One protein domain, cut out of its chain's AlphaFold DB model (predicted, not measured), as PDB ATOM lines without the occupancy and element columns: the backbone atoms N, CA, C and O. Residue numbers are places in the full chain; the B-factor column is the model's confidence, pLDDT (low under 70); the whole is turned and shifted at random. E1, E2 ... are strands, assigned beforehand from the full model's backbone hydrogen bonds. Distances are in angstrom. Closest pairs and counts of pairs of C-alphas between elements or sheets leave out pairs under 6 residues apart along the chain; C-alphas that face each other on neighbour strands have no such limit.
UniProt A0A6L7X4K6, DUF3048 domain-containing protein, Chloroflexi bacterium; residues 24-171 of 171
ATOM      1  N   GLY A  24      -2.436  27.998 113.435       89.31
ATOM      2  CA  GLY A  24      -1.285  28.530 114.155       89.31
ATOM      3  C   GLY A  24      -0.315  27.417 114.520       89.31
ATOM      4  O   GLY A  24      -0.677  26.242 114.502       89.31
ATOM      5  N   PHE A  25       0.908  27.800 114.878       95.19
ATOM      6  CA  PHE A  25       1.787  26.899 115.614       95.19
ATOM      7  C   PHE A  25       1.241  26.657 117.023       95.19
ATOM      8  O   PHE A  25       0.464  27.459 117.549       95.19
ATOM      9  N   LEU A  26       1.669  25.551 117.623       96.75
ATOM     10  CA  LEU A  26       1.387  25.234 119.015       96.75
ATOM     11  C   LEU A  26       2.433  25.885 119.910       96.75
ATOM     12  O   LEU A  26       3.611  25.947 119.554       96.75
ATOM     13  N   PHE A  27       1.994  26.368 121.066       97.81
ATOM     14  CA  PHE A  27       2.847  27.030 122.039       97.81
ATOM     15  C   PHE A  27       2.603  26.449 123.420       97.81
ATOM     16  O   PHE A  27       1.456  26.174 123.762       97.81
ATOM     17  N   TYR A  28       3.667  26.311 124.208       97.69
ATOM     18  CA  TYR A  28       3.526  25.848 125.580       97.69
ATOM     19  C   TYR A  28       2.846  26.925 126.430       97.69
ATOM     20  O   TYR A  28       3.000  28.127 126.187       97.69
ATOM     21  N   GLU A  29       2.141  26.497 127.475       96.75
ATOM     22  CA  GLU A  29       1.546  27.404 128.465       96.75
ATOM     23  C   GLU A  29       2.440  27.600 129.697       96.75
ATOM     24  O   GLU A  29       2.462  28.680 130.285       96.75
ATOM     25  N   ALA A  30       3.202  26.570 130.074       96.81
ATOM     26  CA  ALA A  30       4.123  26.603 131.205       96.81
ATOM     27  C   ALA A  30       5.573  26.670 130.714       96.81
ATOM     28  O   ALA A  30       6.001  25.830 129.923       96.81
ATOM     29  N   GLU A  31       6.332  27.661 131.192       95.94
ATOM     30  CA  GLU A  31       7.752  27.784 130.856       95.94
ATOM     31  C   GLU A  31       8.531  26.566 131.372       95.94
ATOM     32  O   GLU A  31       8.483  26.285 132.573       95.94
ATOM     33  N   PRO A  32       9.271  25.852 130.505       96.50
ATOM     34  CA  PRO A  32      10.134  24.775 130.958       96.50
ATOM     35  C   PRO A  32      11.415  25.327 131.589       96.50
ATOM     36  O   PRO A  32      11.732  26.525 131.504       96.50
ATOM     37  N   ASP A  33      12.190  24.415 132.165       97.69
ATOM     38  CA  ASP A  33      13.565  24.686 132.557       97.69
ATOM     39  C   ASP A  33      14.422  25.076 131.346       97.69
ATOM     40  O   ASP A  33      14.172  24.673 130.209       97.69
ATOM     41  N   LEU A  34      15.449  25.879 131.612       98.19
ATOM     42  CA  LEU A  34      16.430  26.260 130.607       98.19
ATOM     43  C   LEU A  34      17.314  25.071 130.227       98.19
ATOM     44  O   LEU A  34      17.819  24.350 131.090       98.19
ATOM     45  N   GLY A  35      17.555  24.918 128.929       98.00
ATOM     46  CA  GLY A  35      18.600  24.046 128.417       98.00
ATOM     47  C   GLY A  35      19.992  24.691 128.487       98.00
ATOM     48  O   GLY A  35      20.127  25.877 128.799       98.00
ATOM     49  N   PRO A  36      21.046  23.910 128.198       97.81
ATOM     50  CA  PRO A  36      22.428  24.352 128.347       97.81
ATOM     51  C   PRO A  36      22.957  25.172 127.163       97.81
ATOM     52  O   PRO A  36      24.055  25.710 127.269       97.81
ATOM     53  N   LEU A  37      22.233  25.234 126.040       98.50
ATOM     54  CA  LEU A  37      22.746  25.843 124.819       98.50
ATOM     55  C   LEU A  37      22.888  27.351 124.973       98.50
ATOM     56  O   LEU A  37      21.994  28.055 125.448       98.50
ATOM     57  N   THR A  38      24.009  27.841 124.476       98.44
ATOM     58  CA  THR A  38      24.397  29.245 124.479       98.44
ATOM     59  C   THR A  38      24.611  29.781 123.071       98.44
ATOM     60  O   THR A  38      24.444  30.981 122.859       98.44
ATOM     61  N   HIS A  39      24.928  28.927 122.094       98.44
ATOM     62  CA  HIS A  39      25.251  29.350 120.732       98.44
ATOM     63  C   HIS A  39      24.714  28.386 119.669       98.44
ATOM     64  O   HIS A  39      24.655  27.178 119.899       98.44
ATOM     65  N   LEU A  40      24.324  28.930 118.509       98.06
ATOM     66  CA  LEU A  40      23.957  28.174 117.306       98.06
ATOM     67  C   LEU A  40      24.695  28.715 116.079       98.06
ATOM     68  O   LEU A  40      24.709  29.929 115.856       98.06
ATOM     69  N   THR A  41      25.146  27.811 115.211       97.06
ATOM     70  CA  THR A  41      25.676  28.123 113.874       97.06
ATOM     71  C   THR A  41      24.803  27.468 112.810       97.06
ATOM     72  O   THR A  41      24.683  26.243 112.758       97.06
ATOM     73  N   ILE A  42      24.206  28.268 111.923       96.31
ATOM     74  CA  ILE A  42      23.423  27.742 110.796       96.31
ATOM     75  C   ILE A  42      24.354  27.464 109.609       96.31
ATOM     76  O   ILE A  42      25.091  28.365 109.214       96.31
ATOM     77  N   PRO A  43      24.320  26.276 108.986       92.31
ATOM     78  CA  PRO A  43      25.154  25.990 107.822       92.31
ATOM     79  C   PRO A  43      24.918  26.991 106.678       92.31
ATOM     80  O   PRO A  43      23.788  27.179 106.236       92.31
ATOM     81  N   ALA A  44      25.989  27.628 106.191       84.56
ATOM     82  CA  ALA A  44      25.936  28.646 105.128       84.56
ATOM     83  C   ALA A  44      26.925  28.372 103.972       84.56
ATOM     84  O   ALA A  44      27.250  29.258 103.176       84.56
ATOM     85  N   GLY A  45      27.423  27.134 103.870       78.56
ATOM     86  CA  GLY A  45      28.476  26.764 102.927       78.56
ATOM     87  C   GLY A  45      29.825  27.439 103.244       78.56
ATOM     88  O   GLY A  45      30.037  27.938 104.346       78.56
ATOM     89  N   PRO A  46      30.778  27.477 102.293       74.88
ATOM     90  CA  PRO A  46      32.155  27.903 102.568       74.88
ATOM     91  C   PRO A  46      32.340  29.425 102.705       74.88
ATOM     92  O   PRO A  46      33.459  29.888 102.935       74.88
ATOM     93  N   ARG A  47      31.292  30.232 102.499       74.19
ATOM     94  CA  ARG A  47      31.388  31.699 102.505       74.19
ATOM     95  C   ARG A  47      30.913  32.256 103.843       74.19
ATOM     96  O   ARG A  47      29.720  32.313 104.111       74.19
ATOM     97  N   ASN A  48      31.852  32.775 104.623       76.25
ATOM     98  CA  ASN A  48      31.580  33.370 105.932       76.25
ATOM     99  C   ASN A  48      30.663  34.610 105.896       76.25
ATOM    100  O   ASN A  48      29.985  34.882 106.879       76.25
ATOM    101  N   ALA A  49      30.597  35.347 104.782       86.44
ATOM    102  CA  ALA A  49      29.805  36.578 104.675       86.44
ATOM    103  C   ALA A  49      28.290  36.371 104.871       86.44
ATOM    104  O   ALA A  49      27.581  37.321 105.186       86.44
ATOM    105  N   PHE A  50      27.801  35.140 104.699       88.69
ATOM    106  CA  PHE A  50      26.394  34.776 104.900       88.69
ATOM    107  C   PHE A  50      26.184  33.864 106.112       88.69
ATOM    108  O   PHE A  50      25.085  33.349 106.305       88.69
ATOM    109  N   GLN A  51      27.225  33.666 106.926       94.88
ATOM    110  CA  GLN A  51      27.151  32.856 108.133       94.88
ATOM    111  C   GLN A  51      26.126  33.465 109.087       94.88
ATOM    112  O   GLN A  51      26.258  34.625 109.477       94.88
ATOM    113  N   VAL A  52      25.106  32.689 109.445       96.88
ATOM    114  CA  VAL A  52      24.135  33.079 110.466       96.88
ATOM    115  C   VAL A  52      24.513  32.406 111.772       96.88
ATOM    116  O   VAL A  52      24.742  31.195 111.814       96.88
ATOM    117  N   GLU A  53      24.542  33.198 112.831       97.75
ATOM    118  CA  GLU A  53      24.808  32.737 114.188       97.75
ATOM    119  C   GLU A  53      23.746  33.270 115.138       97.75
ATOM    120  O   GLU A  53      23.177  34.348 114.923       97.75
ATOM    121  N   TYR A  54      23.502  32.522 116.207       98.62
ATOM    122  CA  TYR A  54      22.642  32.952 117.293       98.62
ATOM    123  C   TYR A  54      23.346  32.810 118.631       98.62
ATOM    124  O   TYR A  54      23.928  31.772 118.922       98.62
ATOM    125  N   LEU A  55      23.231  33.837 119.469       98.62
ATOM    126  CA  LEU A  55      23.666  33.802 120.861       98.62
ATOM    127  C   LEU A  55      22.432  33.794 121.764       98.62
ATOM    128  O   LEU A  55      21.598  34.701 121.677       98.62
ATOM    129  N   PHE A  56      22.316  32.785 122.620       98.69
ATOM    130  CA  PHE A  56      21.241  32.692 123.596       98.69
ATOM    131  C   PHE A  56      21.480  33.652 124.761       98.69
ATOM    132  O   PHE A  56      22.585  33.783 125.282       98.69
ATOM    133  N   ASP A  57      20.414  34.312 125.180       98.25
ATOM    134  CA  ASP A  57      20.357  35.158 126.359       98.25
ATOM    135  C   ASP A  57      19.370  34.508 127.334       98.25
ATOM    136  O   ASP A  57      18.168  34.490 127.068       98.25
ATOM    137  N   SER A  58      19.876  33.927 128.425       97.50
ATOM    138  CA  SER A  58      19.072  33.165 129.393       97.50
ATOM    139  C   SER A  58      18.092  34.033 130.176       97.50
ATOM    140  O   SER A  58      17.006  33.565 130.506       97.50
ATOM    141  N   ASP A  59      18.444  35.295 130.430       97.38
ATOM    142  CA  ASP A  59      17.614  36.227 131.201       97.38
ATOM    143  C   ASP A  59      16.342  36.582 130.434       97.38
ATOM    144  O   ASP A  59      15.255  36.684 131.000       97.38
ATOM    145  N   THR A  60      16.466  36.740 129.115       97.38
ATOM    146  CA  THR A  60      15.320  37.019 128.241       97.38
ATOM    147  C   THR A  60      14.776  35.771 127.543       97.38
ATOM    148  O   THR A  60      13.690  35.820 126.951       97.38
ATOM    149  N   ARG A  61      15.495  34.646 127.631       98.19
ATOM    150  CA  ARG A  61      15.245  33.374 126.936       98.19
ATOM    151  C   ARG A  61      15.144  33.546 125.407       98.19
ATOM    152  O   ARG A  61      14.266  32.968 124.760       98.19
ATOM    153  N   ARG A  62      15.990  34.397 124.816       98.62
ATOM    154  CA  ARG A  62      15.948  34.748 123.380       98.62
ATOM    155  C   ARG A  62      17.281  34.521 122.686       98.62
ATOM    156  O   ARG A  62      18.341  34.698 123.269       98.62
ATOM    157  N   TRP A  63      17.203  34.214 121.401       98.69
ATOM    158  CA  TRP A  63      18.325  34.042 120.493       98.69
ATOM    159  C   TRP A  63      18.597  35.343 119.738       98.69
ATOM    160  O   TRP A  63      17.807  35.729 118.875       98.69
ATOM    161  N   ARG A  64      19.702  36.029 120.048       98.44
ATOM    162  CA  ARG A  64      20.169  37.206 119.295       98.44
ATOM    163  C   ARG A  64      20.864  36.767 118.017       98.44
ATOM    164  O   ARG A  64      21.779  35.956 118.087       98.44
ATOM    165  N   ARG A  65      20.454  37.315 116.878       98.31
ATOM    166  CA  ARG A  65      20.922  36.910 115.549       98.31
ATOM    167  C   ARG A  65      22.079  37.780 115.062       98.31
ATOM    168  O   ARG A  65      22.020  39.000 115.169       98.31
ATOM    169  N   SER A  66      23.082  37.154 114.456       97.69
ATOM    170  CA  SER A  66      24.134  37.818 113.681       97.69
ATOM    171  C   SER A  66      24.203  37.242 112.267       97.69
ATOM    172  O   SER A  66      23.873  36.073 112.055       97.69
ATOM    173  N   LEU A  67      24.629  38.058 111.303       95.62
ATOM    174  CA  LEU A  67      24.856  37.678 109.909       95.62
ATOM    175  C   LEU A  67      26.234  38.178 109.467       95.62
ATOM    176  O   LEU A  67      26.544  39.361 109.606       95.62
ATOM    177  N   GLY A  68      27.068  37.282 108.942       94.50
ATOM    178  CA  GLY A  68      28.406  37.630 108.462       94.50
ATOM    179  C   GLY A  68      29.310  38.217 109.552       94.50
ATOM    180  O   GLY A  68      30.153  39.063 109.259       94.50
ATOM    181  N   GLY A  69      29.104  37.814 110.811       93.69
ATOM    182  CA  GLY A  69      29.841  38.312 111.979       93.69
ATOM    183  C   GLY A  69      29.372  39.666 112.531       93.69
ATOM    184  O   GLY A  69      29.972  40.166 113.481       93.69
ATOM    185  N   ALA A  70      28.317  40.267 111.974       96.00
ATOM    186  CA  ALA A  70      27.717  41.495 112.490       96.00
ATOM    187  C   ALA A  70      26.341  41.220 113.105       96.00
ATOM    188  O   ALA A  70      25.574  40.409 112.587       96.00
ATOM    189  N   LEU A  71      26.021  41.919 114.197       97.19
ATOM    190  CA  LEU A  71      24.703  41.842 114.825       97.19
ATOM    191  C   LEU A  71      23.629  42.291 113.826       97.19
ATOM    192  O   LEU A  71      23.782  43.330 113.184       97.19
ATOM    193  N   ASP A  72      22.563  41.507 113.691       97.06
ATOM    194  CA  ASP A  72      21.468  41.814 112.773       97.06
ATOM    195  C   ASP A  72      20.562  42.872 113.424       97.06
ATOM    196  O   ASP A  72      19.986  42.626 114.487       97.06
ATOM    197  N   ILE A  73      20.498  44.072 112.842       98.00
ATOM    198  CA  ILE A  73      19.804  45.238 113.406       98.00
ATOM    199  C   ILE A  73      18.588  45.574 112.547       98.00
ATOM    200  O   ILE A  73      18.707  45.788 111.339       98.00
ATOM    201  N   ASP A  74      17.424  45.704 113.182       95.88
ATOM    202  CA  ASP A  74      16.251  46.282 112.536       95.88
ATOM    203  C   ASP A  74      16.527  47.761 112.226       95.88
ATOM    204  O   ASP A  74      16.705  48.587 113.120       95.88
ATOM    205  N   ALA A  75      16.575  48.110 110.940       94.56
ATOM    206  CA  ALA A  75      16.925  49.460 110.501       94.56
ATOM    207  C   ALA A  75      15.889  50.534 110.883       94.56
ATOM    208  O   ALA A  75      16.211  51.722 110.855       94.56
ATOM    209  N   PHE A  76      14.649  50.150 111.198       93.81
ATOM    210  CA  PHE A  76      13.596  51.074 111.606       93.81
ATOM    211  C   PHE A  76      13.649  51.371 113.107       93.81
ATOM    212  O   PHE A  76      13.467  52.524 113.500       93.81
ATOM    213  N   THR A  77      13.901  50.360 113.942       95.94
ATOM    214  CA  THR A  77      13.936  50.531 115.407       95.94
ATOM    215  C   THR A  77      15.339  50.778 115.959       95.94
ATOM    216  O   THR A  77      15.479  51.360 117.032       95.94
ATOM    217  N   GLY A  78      16.381  50.356 115.240       97.19
ATOM    218  CA  GLY A  78      17.763  50.341 115.718       97.19
ATOM    219  C   GLY A  78      18.052  49.221 116.725       97.19
ATOM    220  O   GLY A  78      19.137  49.188 117.302       97.19
ATOM    221  N   GLU A  79      17.104  48.312 116.952       96.94
ATOM    222  CA  GLU A  79      17.248  47.215 117.904       96.94
ATOM    223  C   GLU A  79      17.828  45.964 117.242       96.94
ATOM    224  O   GLU A  79      17.565  45.662 116.077       96.94
ATOM    225  N   ALA A  80      18.592  45.196 118.016       96.56
ATOM    226  CA  ALA A  80      19.084  43.903 117.569       96.56
ATOM    227  C   ALA A  80      17.945  42.888 117.439       96.56
ATOM    228  O   ALA A  80      17.113  42.744 118.342       96.56
ATOM    229  N   LEU A  81      17.949  42.126 116.346       97.88
ATOM    230  CA  LEU A  81      17.020  41.027 116.159       97.88
ATOM    231  C   LEU A  81      17.300  39.940 117.197       97.88
ATOM    232  O   LEU A  81      18.376  39.343 117.259       97.88
ATOM    233  N   ALA A  82      16.282  39.671 118.003       98.12
ATOM    234  CA  ALA A  82      16.241  38.566 118.941       98.12
ATOM    235  C   ALA A  82      14.960  37.775 118.686       98.12
ATOM    236  O   ALA A  82      13.934  38.382 118.403       98.12
ATOM    237  N   VAL A  83      14.989  36.450 118.775       98.69
ATOM    238  CA  VAL A  83      13.800  35.607 118.570       98.69
ATOM    239  C   VAL A  83      13.681  34.568 119.669       98.69
ATOM    240  O   VAL A  83      14.671  34.146 120.256       98.69
ATOM    241  N   GLU A  84      12.457  34.171 119.972       98.75
ATOM    242  CA  GLU A  84      12.161  33.187 121.006       98.75
ATOM    243  C   GLU A  84      12.420  31.761 120.497       98.75
ATOM    244  O   GLU A  84      12.896  30.918 121.255       98.75
ATOM    245  N   ASN A  85      12.189  31.525 119.200       98.88
ATOM    246  CA  ASN A  85      12.419  30.236 118.550       98.88
ATOM    247  C   ASN A  85      13.284  30.390 117.294       98.88
ATOM    248  O   ASN A  85      13.053  31.279 116.469       98.88
ATOM    249  N   VAL A  86      14.218  29.466 117.104       98.81
ATOM    250  CA  VAL A  86      14.905  29.231 115.829       98.81
ATOM    251  C   VAL A  86      14.548  27.823 115.373       98.81
ATOM    252  O   VAL A  86      14.617  26.887 116.157       98.81
ATOM    253  N   ILE A  87      14.141  27.656 114.121       98.75
ATOM    254  CA  ILE A  87      13.777  26.361 113.547       98.75
ATOM    255  C   ILE A  87      14.673  26.113 112.345       98.75
ATOM    256  O   ILE A  87      14.733  26.942 111.440       98.75
ATOM    257  N   ALA A  88      15.352  24.975 112.329       98.19
ATOM    258  CA  ALA A  88      16.030  24.458 111.154       98.19
ATOM    259  C   ALA A  88      15.160  23.364 110.539       98.19
ATOM    260  O   ALA A  88      14.949  22.321 111.153       98.19
ATOM    261  N   GLN A  89      14.615  23.633 109.355       97.94
ATOM    262  CA  GLN A  89      13.723  22.738 108.630       97.94
ATOM    263  C   GLN A  89      14.435  22.244 107.372       97.94
ATOM    264  O   GLN A  89      14.696  23.026 106.457       97.94
ATOM    265  N   TRP A  90      14.735  20.948 107.316       97.69
ATOM    266  CA  TRP A  90      15.383  20.351 106.153       97.69
ATOM    267  C   TRP A  90      14.343  19.982 105.097       97.69
ATOM    268  O   TRP A  90      13.438  19.190 105.362       97.69
ATOM    269  N   VAL A  91      14.460  20.576 103.913       97.00
ATOM    270  CA  VAL A  91      13.486  20.484 102.822       97.00
ATOM    271  C   VAL A  91      14.159  20.043 101.519       97.00
ATOM    272  O   VAL A  91      15.281  20.466 101.238       97.00
ATOM    273  N   PRO A  92      13.495  19.233 100.678       95.25
ATOM    274  CA  PRO A  92      14.006  18.937  99.347       95.25
ATOM    275  C   PRO A  92      14.112  20.208  98.499       95.25
ATOM    276  O   PRO A  92      13.239  21.079  98.534       95.25
ATOM    277  N   ALA A  93      15.170  20.293  97.695       93.50
ATOM    278  CA  ALA A  93      15.289  21.317  96.670       93.50
ATOM    279  C   ALA A  93      15.939  20.770  95.399       93.50
ATOM    280  O   ALA A  93      16.716  19.814  95.428       93.50
ATOM    281  N   ARG A  94      15.629  21.403  94.270       92.88
ATOM    282  CA  ARG A  94      16.187  21.071  92.954       92.88
ATOM    283  C   ARG A  94      16.447  22.332  92.145       92.88
ATOM    284  O   ARG A  94      15.737  23.321  92.293       92.88
ATOM    285  N   LEU A  95      17.437  22.285  91.258       92.38
ATOM    286  CA  LEU A  95      17.632  23.351  90.278       92.38
ATOM    287  C   LEU A  95      16.493  23.334  89.257       92.38
ATOM    288  O   LEU A  95      16.036  22.273  88.827       92.38
ATOM    289  N   THR A  96      16.052  24.522  88.871       92.62
ATOM    290  CA  THR A  96      15.132  24.730  87.753       92.62
ATOM    291  C   THR A  96      15.908  24.933  86.451       92.62
ATOM    292  O   THR A  96      17.134  25.038  86.434       92.62
ATOM    293  N   GLU A  97      15.190  25.003  85.333       92.38
ATOM    294  CA  GLU A  97      15.775  25.353  84.036       92.38
ATOM    295  C   GLU A  97      16.031  26.863  83.862       92.38
ATOM    296  O   GLU A  97      16.764  27.257  82.951       92.38
ATOM    297  N   PHE A  98      15.483  27.701  84.747       91.62
ATOM    298  CA  PHE A  98      15.538  29.158  84.649       91.62
ATOM    299  C   PHE A  98      16.839  29.723  85.223       91.62
ATOM    300  O   PHE A  98      17.275  29.321  86.301       91.62
ATOM    301  N   ASP A  99      17.441  30.668  84.500       91.38
ATOM    302  CA  ASP A  99      18.582  31.441  84.992       91.38
ATOM    303  C   ASP A  99      18.090  32.501  85.990       91.38
ATOM    304  O   ASP A  99      17.225  33.319  85.674       91.38
ATOM    305  N   GLU A 100      18.635  32.468  87.201       89.00
ATOM    306  CA  GLU A 100      18.352  33.407  88.288       89.00
ATOM    307  C   GLU A 100      19.114  34.722  88.121       89.00
ATOM    308  O   GLU A 100      18.622  35.790  88.486       89.00
ATOM    309  N   ASP A 101      20.314  34.651  87.546       87.12
ATOM    310  CA  ASP A 101      21.164  35.807  87.328       87.12
ATOM    311  C   ASP A 101      21.840  35.796  85.953       87.12
ATOM    312  O   ASP A 101      21.831  34.821  85.200       87.12
ATOM    313  N   SER A 102      22.466  36.924  85.624       87.62
ATOM    314  CA  SER A 102      23.212  37.097  84.377       87.62
ATOM    315  C   SER A 102      24.471  36.226  84.279       87.62
ATOM    316  O   SER A 102      25.136  36.260  83.246       87.62
ATOM    317  N   LEU A 103      24.842  35.506  85.344       89.31
ATOM    318  CA  LEU A 103      25.982  34.587  85.373       89.31
ATOM    319  C   LEU A 103      25.568  33.145  85.030       89.31
ATOM    320  O   LEU A 103      26.438  32.282  84.924       89.31
ATOM    321  N   GLY A 104      24.272  32.889  84.814       86.50
ATOM    322  CA  GLY A 104      23.740  31.574  84.451       86.50
ATOM    323  C   GLY A 104      23.542  30.641  85.645       86.50
ATOM    324  O   GLY A 104      23.403  29.430  85.456       86.50
ATOM    325  N   ASN A 105      23.543  31.172  86.874       88.25
ATOM    326  CA  ASN A 105      23.144  30.385  88.037       88.25
ATOM    327  C   ASN A 105      21.663  30.024  87.904       88.25
ATOM    328  O   ASN A 105      20.841  30.885  87.602       88.25
ATOM    329  N   LYS A 106      21.314  28.753  88.110       91.38
ATOM    330  CA  LYS A 106      19.928  28.282  87.994       91.38
ATOM    331  C   LYS A 106      19.141  28.558  89.271       91.38
ATOM    332  O   LYS A 106      19.654  28.295  90.356       91.38
ATOM    333  N   SER A 107      17.887  28.996  89.141       90.69
ATOM    334  CA  SER A 107      17.008  29.198  90.300       90.69
ATOM    335  C   SER A 107      16.724  27.881  91.017       90.69
ATOM    336  O   SER A 107      16.560  26.839  90.372       90.69
ATOM    337  N   LEU A 108      16.599  27.934  92.342       90.94
ATOM    338  CA  LEU A 108      16.205  26.796  93.171       90.94
ATOM    339  C   LEU A 108      14.682  26.694  93.300       90.94
ATOM    340  O   LEU A 108      13.994  27.657  93.624       90.94
ATOM    341  N   TRP A 109      14.167  25.485  93.108       93.06
ATOM    342  CA  TRP A 109      12.828  25.088  93.514       93.06
ATOM    343  C   TRP A 109      12.912  24.411  94.881       93.06
ATOM    344  O   TRP A 109      13.623  23.414  95.013       93.06
ATOM    345  N   ILE A 110      12.205  24.948  95.875       93.75
ATOM    346  CA  ILE A 110      12.211  24.467  97.263       93.75
ATOM    347  C   ILE A 110      10.837  23.877  97.585       93.75
ATOM    348  O   ILE A 110       9.829  24.587  97.549       93.75
ATOM    349  N   ASP A 111      10.792  22.592  97.927       94.62
ATOM    350  CA  ASP A 111       9.548  21.890  98.234       94.62
ATOM    351  C   ASP A 111       9.173  22.088  99.712       94.62
ATOM    352  O   ASP A 111       9.743  21.483 100.617       94.62
ATOM    353  N   THR A 112       8.197  22.965  99.966       94.75
ATOM    354  CA  THR A 112       7.758  23.331 101.332       94.75
ATOM    355  C   THR A 112       6.516  22.578 101.815       94.75
ATOM    356  O   THR A 112       6.008  22.869 102.898       94.75
ATOM    357  N   THR A 113       6.014  21.635 101.019       96.88
ATOM    358  CA  THR A 113       4.946  20.682 101.362       96.88
ATOM    359  C   THR A 113       5.515  19.273 101.360       96.88
ATOM    360  O   THR A 113       6.326  18.949 100.495       96.88
ATOM    361  N   GLY A 114       5.062  18.430 102.279       96.88
ATOM    362  CA  GLY A 114       5.619  17.100 102.501       96.88
ATOM    363  C   GLY A 114       6.052  16.933 103.947       96.88
ATOM    364  O   GLY A 114       5.375  17.417 104.854       96.88
ATOM    365  N   GLU A 115       7.162  16.243 104.150       97.69
ATOM    366  CA  GLU A 115       7.724  15.949 105.462       97.69
ATOM    367  C   GLU A 115       9.253  15.896 105.400       97.69
ATOM    368  O   GLU A 115       9.839  15.733 104.326       97.69
ATOM    369  N   GLY A 116       9.903  16.035 106.550       97.25
ATOM    370  CA  GLY A 116      11.356  15.956 106.665       97.25
ATOM    371  C   GLY A 116      11.827  16.153 108.099       97.25
ATOM    372  O   GLY A 116      11.022  16.252 109.022       97.25
ATOM    373  N   THR A 117      13.138  16.208 108.310       97.94
ATOM    374  CA  THR A 117      13.718  16.404 109.645       97.94
ATOM    375  C   THR A 117      13.642  17.865 110.075       97.94
ATOM    376  O   THR A 117      13.735  18.777 109.248       97.94
ATOM    377  N   VAL A 118      13.499  18.097 111.378       98.38
ATOM    378  CA  VAL A 118      13.511  19.437 111.971       98.38
ATOM    379  C   VAL A 118      14.303  19.450 113.273       98.38
ATOM    380  O   VAL A 118      14.315  18.469 114.014       98.38
ATOM    381  N   SER A 119      14.919  20.590 113.564       98.56
ATOM    382  CA  SER A 119      15.448  20.924 114.884       98.56
ATOM    383  C   SER A 119      14.847  22.256 115.306       98.56
ATOM    384  O   SER A 119      14.983  23.261 114.603       98.56
ATOM    385  N   VAL A 120      14.173  22.266 116.451       98.75
ATOM    386  CA  VAL A 120      13.608  23.461 117.075       98.75
ATOM    387  C   VAL A 120      14.502  23.867 118.240       98.75
ATOM    388  O   VAL A 120      14.791  23.067 119.125       98.75
ATOM    389  N   PHE A 121      14.921  25.125 118.253       98.81
ATOM    390  CA  PHE A 121      15.755  25.711 119.290       98.81
ATOM    391  C   PHE A 121      14.978  26.799 120.029       98.81
ATOM    392  O   PHE A 121      14.613  27.824 119.448       98.81
ATOM    393  N   ARG A 122      14.734  26.593 121.322       98.62
ATOM    394  CA  ARG A 122      14.047  27.531 122.227       98.62
ATOM    395  C   ARG A 122      14.501  27.281 123.655       98.62
ATOM    396  O   ARG A 122      14.940  26.177 123.947       98.62
ATOM    397  N   ASP A 123      14.398  28.280 124.527       98.62
ATOM    398  CA  ASP A 123      14.714  28.121 125.958       98.62
ATOM    399  C   ASP A 123      16.113  27.509 126.230       98.62
ATOM    400  O   ASP A 123      16.302  26.804 127.213       98.62
ATOM    401  N   GLY A 124      17.105  27.725 125.353       98.38
ATOM    402  CA  GLY A 124      18.440  27.113 125.474       98.38
ATOM    403  C   GLY A 124      18.466  25.603 125.191       98.38
ATOM    404  O   GLY A 124      19.437  24.922 125.506       98.38
ATOM    405  N   MET A 125      17.403  25.046 124.614       98.25
ATOM    406  CA  MET A 125      17.254  23.629 124.281       98.25
ATOM    407  C   MET A 125      17.304  23.407 122.770       98.25
ATOM    408  O   MET A 125      16.984  24.301 121.984       98.25
ATOM    409  N   ARG A 126      17.643  22.176 122.379       98.31
ATOM    410  CA  ARG A 126      17.427  21.624 121.038       98.31
ATOM    411  C   ARG A 126      16.395  20.507 121.143       98.31
ATOM    412  O   ARG A 126      16.575  19.581 121.929       98.31
ATOM    413  N   LEU A 127      15.338  20.609 120.350       98.38
ATOM    414  CA  LEU A 127      14.267  19.625 120.230       98.38
ATOM    415  C   LEU A 127      14.279  19.112 118.789       98.38
ATOM    416  O   LEU A 127      13.898  19.831 117.866       98.38
ATOM    417  N   ASP A 128      14.791  17.900 118.591       98.25
ATOM    418  CA  ASP A 128      14.842  17.259 117.277       98.25
ATOM    419  C   ASP A 128      13.550  16.499 116.986       98.25
ATOM    420  O   ASP A 128      12.909  15.971 117.891       98.25
ATOM    421  N   GLY A 129      13.190  16.413 115.710       98.25
ATOM    422  CA  GLY A 129      11.971  15.743 115.297       98.25
ATOM    423  C   GLY A 129      11.757  15.747 113.790       98.25
ATOM    424  O   GLY A 129      12.700  15.769 112.992       98.25
ATOM    425  N   THR A 130      10.488  15.770 113.399       98.50
ATOM    426  CA  THR A 130      10.048  15.864 112.006       98.50
ATOM    427  C   THR A 130       9.129  17.058 111.795       98.50
ATOM    428  O   THR A 130       8.394  17.459 112.695       98.50
ATOM    429  N   TRP A 131       9.171  17.644 110.604       98.31
ATOM    430  CA  TRP A 131       8.135  18.554 110.145       98.31
ATOM    431  C   TRP A 131       7.200  17.831 109.182       98.31
ATOM    432  O   TRP A 131       7.635  16.954 108.435       98.31
ATOM    433  N   ARG A 132       5.930  18.235 109.159       97.81
ATOM    434  CA  ARG A 132       4.941  17.785 108.177       97.81
ATOM    435  C   ARG A 132       4.067  18.949 107.743       97.81
ATOM    436  O   ARG A 132       3.609  19.731 108.565       97.81
ATOM    437  N   ARG A 133       3.790  19.057 106.447       97.19
ATOM    438  CA  ARG A 133       2.829  20.014 105.898       97.19
ATOM    439  C   ARG A 133       2.093  19.392 104.720       97.19
ATOM    440  O   ARG A 133       2.657  19.241 103.638       97.19
ATOM    441  N   ALA A 134       0.825  19.046 104.935       94.31
ATOM    442  CA  ALA A 134       0.047  18.250 103.985       94.31
ATOM    443  C   ALA A 134      -0.292  18.984 102.674       94.31
ATOM    444  O   ALA A 134      -0.429  18.347 101.634       94.31
ATOM    445  N   SER A 135      -0.442  20.312 102.704       93.94
ATOM    446  CA  SER A 135      -0.691  21.119 101.503       93.94
ATOM    447  C   SER A 135      -0.267  22.576 101.692       93.94
ATOM    448  O   SER A 135       0.035  23.010 102.804       93.94
ATOM    449  N   GLU A 136      -0.284  23.361 100.614       90.44
ATOM    450  CA  GLU A 136       0.074  24.786 100.636       90.44
ATOM    451  C   GLU A 136      -0.808  25.627 101.576       90.44
ATOM    452  O   GLU A 136      -0.372  26.677 102.055       90.44
ATOM    453  N   THR A 137      -2.035  25.187 101.863       89.56
ATOM    454  CA  THR A 137      -2.956  25.902 102.758       89.56
ATOM    455  C   THR A 137      -2.887  25.440 104.209       89.56
ATOM    456  O   THR A 137      -3.457  26.107 105.069       89.56
ATOM    457  N   GLU A 138      -2.193  24.334 104.481       91.81
ATOM    458  CA  GLU A 138      -1.994  23.810 105.831       91.81
ATOM    459  C   GLU A 138      -0.761  24.428 106.496       91.81
ATOM    460  O   GLU A 138       0.196  24.853 105.835       91.81
ATOM    461  N   VAL A 139      -0.791  24.461 107.827       93.56
ATOM    462  CA  VAL A 139       0.347  24.871 108.654       93.56
ATOM    463  C   VAL A 139       1.337  23.721 108.779       93.56
ATOM    464  O   VAL A 139       0.950  22.555 108.794       93.56
ATOM    465  N   THR A 140       2.623  24.054 108.854       96.75
ATOM    466  CA  THR A 140       3.664  23.079 109.173       96.75
ATOM    467  C   THR A 140       3.535  22.636 110.628       96.75
ATOM    468  O   THR A 140       3.624  23.454 111.541       96.75
ATOM    469  N   GLU A 141       3.355  21.342 110.836       97.44
ATOM    470  CA  GLU A 141       3.429  20.687 112.137       97.44
ATOM    471  C   GLU A 141       4.884  20.318 112.427       97.44
ATOM    472  O   GLU A 141       5.596  19.874 111.527       97.44
ATOM    473  N   PHE A 142       5.310  20.471 113.679       98.50
ATOM    474  CA  PHE A 142       6.588  19.969 114.175       98.50
ATOM    475  C   PHE A 142       6.290  18.900 115.216       98.50
ATOM    476  O   PHE A 142       5.535  19.158 116.150       98.50
ATOM    477  N   LEU A 143       6.837  17.708 115.027       98.50
ATOM    478  CA  LEU A 143       6.555  16.522 115.824       98.50
ATOM    479  C   LEU A 143       7.868  15.992 116.379       98.50
ATOM    480  O   LEU A 143       8.853  15.923 115.646       98.50
ATOM    481  N   ASP A 144       7.892  15.622 117.648       98.06
ATOM    482  CA  ASP A 144       9.043  14.983 118.271       98.06
ATOM    483  C   ASP A 144       9.175  13.508 117.807       98.06
ATOM    484  O   ASP A 144       8.379  13.033 116.985       98.06
ATOM    485  N   PRO A 145      10.183  12.753 118.283       97.81
ATOM    486  CA  PRO A 145      10.371  11.361 117.880       97.81
ATOM    487  C   PRO A 145       9.265  10.396 118.333       97.81
ATOM    488  O   PRO A 145       9.187   9.295 117.785       97.81
ATOM    489  N   ASP A 146       8.445  10.759 119.324       97.19
ATOM    490  CA  ASP A 146       7.302   9.950 119.762       97.19
ATOM    491  C   ASP A 146       6.009  10.279 118.991       97.19
ATOM    492  O   ASP A 146       5.037   9.519 119.035       97.19
ATOM    493  N   GLY A 147       6.047  11.344 118.186       96.75
ATOM    494  CA  GLY A 147       4.947  11.812 117.354       96.75
ATOM    495  C   GLY A 147       4.090  12.876 118.035       96.75
ATOM    496  O   GLY A 147       3.095  13.308 117.443       96.75
ATOM    497  N   SER A 148       4.455  13.316 119.240       97.38
ATOM    498  CA  SER A 148       3.793  14.422 119.920       97.38
ATOM    499  C   SER A 148       4.210  15.762 119.313       97.38
ATOM    500  O   SER A 148       5.337  15.916 118.835       97.38
ATOM    501  N   PRO A 149       3.327  16.774 119.298       97.25
ATOM    502  CA  PRO A 149       3.695  18.081 118.784       97.25
ATOM    503  C   PRO A 149       4.783  18.761 119.621       97.25
ATOM    504  O   PRO A 149       4.669  18.878 120.839       97.25
ATOM    505  N   ILE A 150       5.797  19.303 118.948       98.44
ATOM    506  CA  ILE A 150       6.776  20.195 119.562       98.44
ATOM    507  C   ILE A 150       6.121  21.563 119.744       98.44
ATOM    508  O   ILE A 150       5.910  22.313 118.788       98.44
ATOM    509  N   GLU A 151       5.826  21.907 120.989       98.25
ATOM    510  CA  GLU A 151       5.335  23.233 121.347       98.25
ATOM    511  C   GLU A 151       6.458  24.270 121.251       98.25
ATOM    512  O   GLU A 151       7.572  24.046 121.734       98.25
ATOM    513  N   LEU A 152       6.169  25.425 120.653       98.62
ATOM    514  CA  LEU A 152       7.073  26.569 120.579       98.62
ATOM    515  C   LEU A 152       6.953  27.459 121.823       98.62
ATOM    516  O   LEU A 152       5.961  27.432 122.549       98.62
ATOM    517  N   ARG A 153       7.943  28.324 122.037       98.38
ATOM    518  CA  ARG A 153       7.816  29.441 122.973       98.38
ATOM    519  C   ARG A 153       6.922  30.527 122.369       98.38
ATOM    520  O   ARG A 153       7.177  30.910 121.222       98.38
ATOM    521  N   PRO A 154       5.916  31.061 123.089       98.19
ATOM    522  CA  PRO A 154       5.159  32.217 122.617       98.19
ATOM    523  C   PRO A 154       6.089  33.374 122.228       98.19
ATOM    524  O   PRO A 154       6.858  33.864 123.054       98.19
ATOM    525  N   GLY A 155       6.037  33.810 120.969       97.38
ATOM    526  CA  GLY A 155       6.906  34.874 120.467       97.38
ATOM    527  C   GLY A 155       7.232  34.758 118.983       97.38
ATOM    528  O   GLY A 155       6.508  34.144 118.199       97.38
ATOM    529  N   ARG A 156       8.328  35.400 118.590       98.12
ATOM    530  CA  ARG A 156       8.877  35.407 117.238       98.12
ATOM    531  C   ARG A 156       9.617  34.103 116.978       98.12
ATOM    532  O   ARG A 156      10.373  33.606 117.813       98.12
ATOM    533  N   THR A 157       9.446  33.611 115.762       98.38
ATOM    534  CA  THR A 157      10.089  32.396 115.276       98.38
ATOM    535  C   THR A 157      10.850  32.719 114.005       98.38
ATOM    536  O   THR A 157      10.288  33.306 113.080       98.38
ATOM    537  N   TRP A 158      12.119  32.324 113.954       98.50
ATOM    538  CA  TRP A 158      12.915  32.351 112.735       98.50
ATOM    539  C   TRP A 158      13.022  30.944 112.157       98.50
ATOM    540  O   TRP A 158      13.504  30.052 112.845       98.50
ATOM    541  N   ILE A 159      12.617  30.741 110.901       97.88
ATOM    542  CA  ILE A 159      12.711  29.437 110.228       97.88
ATOM    543  C   ILE A 159      13.789  29.507 109.146       97.88
ATOM    544  O   ILE A 159      13.730  30.354 108.257       97.88
ATOM    545  N   HIS A 160      14.771  28.616 109.231       97.31
ATOM    546  CA  HIS A 160      15.755  28.346 108.189       97.31
ATOM    547  C   HIS A 160      15.306  27.133 107.387       97.31
ATOM    548  O   HIS A 160      15.078  26.068 107.957       97.31
ATOM    549  N   LEU A 161      15.196  27.295 106.071       95.69
ATOM    550  CA  LEU A 161      15.002  26.181 105.149       95.69
ATOM    551  C   LEU A 161      16.377  25.705 104.684       95.69
ATOM    552  O   LEU A 161      17.086  26.443 104.001       95.69
ATOM    553  N   LEU A 162      16.756  24.496 105.082       94.69
ATOM    554  CA  LEU A 162      18.037  23.881 104.742       94.69
ATOM    555  C   LEU A 162      17.811  22.812 103.674       94.69
ATOM    556  O   LEU A 162      16.883  22.019 103.785       94.69
ATOM    557  N   THR A 163      18.631  22.798 102.627       90.00
ATOM    558  CA  THR A 163      18.418  21.924 101.458       90.00
ATOM    559  C   THR A 163      19.427  20.784 101.338       90.00
ATOM    560  O   THR A 163      19.245  19.892 100.509       90.00
ATOM    561  N   GLY A 164      20.487  20.801 102.150       83.06
ATOM    562  CA  GLY A 164      21.472  19.726 102.244       83.06
ATOM    563  C   GLY A 164      21.243  18.833 103.461       83.06
ATOM    564  O   GLY A 164      20.144  18.760 103.998       83.06
ATOM    565  N   SER A 165      22.279  18.121 103.888       81.62
ATOM    566  CA  SER A 165      22.269  17.286 105.099       81.62
ATOM    567  C   SER A 165      23.187  17.841 106.187       81.62
ATOM    568  O   SER A 165      23.547  17.129 107.128       81.62
ATOM    569  N   GLU A 166      23.604  19.104 106.059       85.12
ATOM    570  CA  GLU A 166      24.458  19.749 107.043       85.12
ATOM    571  C   GLU A 166      23.752  19.843 108.392       85.12
ATOM    572  O   GLU A 166      22.549  20.094 108.490       85.12
ATOM    573  N   THR A 167      24.531  19.650 109.449       87.75
ATOM    574  CA  THR A 167      24.052  19.730 110.823       87.75
ATOM    575  C   THR A 167      24.191  21.156 111.333       87.75
ATOM    576  O   THR A 167      25.221  21.792 111.131       87.75
ATOM    577  N   VAL A 168      23.164  21.642 112.027       93.25
ATOM    578  CA  VAL A 168      23.258  22.871 112.821       93.25
ATOM    579  C   VAL A 168      24.136  22.594 114.035       93.25
ATOM    580  O   VAL A 168      23.823  21.705 114.836       93.25
ATOM    581  N   GLU A 169      25.227  23.342 114.164       94.69
ATOM    582  CA  GLU A 169      26.076  23.279 115.351       94.69
ATOM    583  C   GLU A 169      25.383  24.019 116.494       94.69
ATOM    584  O   GLU A 169      24.837  25.107 116.300       94.69
ATOM    585  N   ALA A 170      25.381  23.406 117.675       94.25
ATOM    586  CA  ALA A 170      24.754  23.941 118.873       94.25
ATOM    587  C   ALA A 170      25.635  23.613 120.083       94.25
ATOM    588  O   ALA A 170      25.950  22.439 120.299       94.25
ATOM    589  N   LEU A 171      26.044  24.643 120.826       89.19
ATOM    590  CA  LEU A 171      26.980  24.565 121.955       89.19
ATOM    591  C   LEU A 171      26.386  25.190 123.213       89.19
ATOM    592  O   LEU A 171      25.759  26.271 123.106       89.19
TER     593      LEU A 171
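What this domain is: This is residues 24 to 171 of the 171 residues of the protein "DUF3048 domain-containing protein" of Chloroflexi bacterium (UniProt A0A6L7X4K6). A three-strand sheet, E1 E2 E3, and a larger, strongly twisted and curled sheet, E9 E8 E7 E4 E10, are partly face to face as a sandwich, and the hairpin E5 and E6 reaches away from the larger sheet as an arm along the longest axis. The printed part has 148 residues with ten named strands, E1 to E10 in order, and no named helix: all strand, though under half of the residues are in named elements. The small sheet is antiparallel and the large one mixed. The whole is compact, with a radius of gyration of the C-alphas of 16.4 A, and spans 49 by 37 by 29 A.

Where its parts are: After residues 24 to 38, with no named element, E1, residues 39 to 42, begins at C-alpha 39 (25.251, 29.350, 120.732). E2 is residues 52 to 57, 16.5 A long, and E3 residues 62 to 67, 16.4 A. E4, residues 85 to 90, is 16.1 A long. E5 is residues 93 to 99, 15.8 A, and E6 residues 106 to 110. E7, residues 114 to 122, measures 23.9 A and bends by 62 degrees at residue 117; E8, residues 125 to 133, measures 23.6 A and bends by 58 degrees at residue 129. E9 is residues 141 to 143. E10, residues 157 to 162, is 15.7 A long and ends at C-alpha 162 (18.037, 23.881, 104.742).

How they stand to each other: The large sheet runs E9 E8 E7 E4 E10. E9 and E8 are antiparallel, N 130 to O 143 at 2.8 A. E8 and E7 form a hairpin, N 120 to O 127 at 2.8 A. E7 and E4 are antiparallel, N 88 to O 119 at 2.9 A. E4 and E10 are parallel at 19 degrees, N 87 to O 158 at 2.8 A. E7, E8 and E9 make a meander, each strand the antiparallel neighbour of the one before, as do E1, E2 and E3, with N 40 to O 54 at 2.9 A and N 55 to O 64 at 2.9 A. The strands of the two sheets stand at 41 degrees; the closest C-alphas of E3 and E4, those of Trp 63 and Asn 85, are 7.3 A apart. E4 runs on into E5 at 77 degrees, and N 94 of E5 is 2.9 A from O 109 of E6.

The domain as a whole: The C-alphas of Ala 30 and Ser 102, the two farthest apart, are 51.6 A from each other. The links E3 to E4 and E9 to E10 are long. Residues 169 to 170 pair with residues 40 to 41 of E1, antiparallel. The printed part has no cut; its mean pLDDT is 95.0, and no printed residue is under 70.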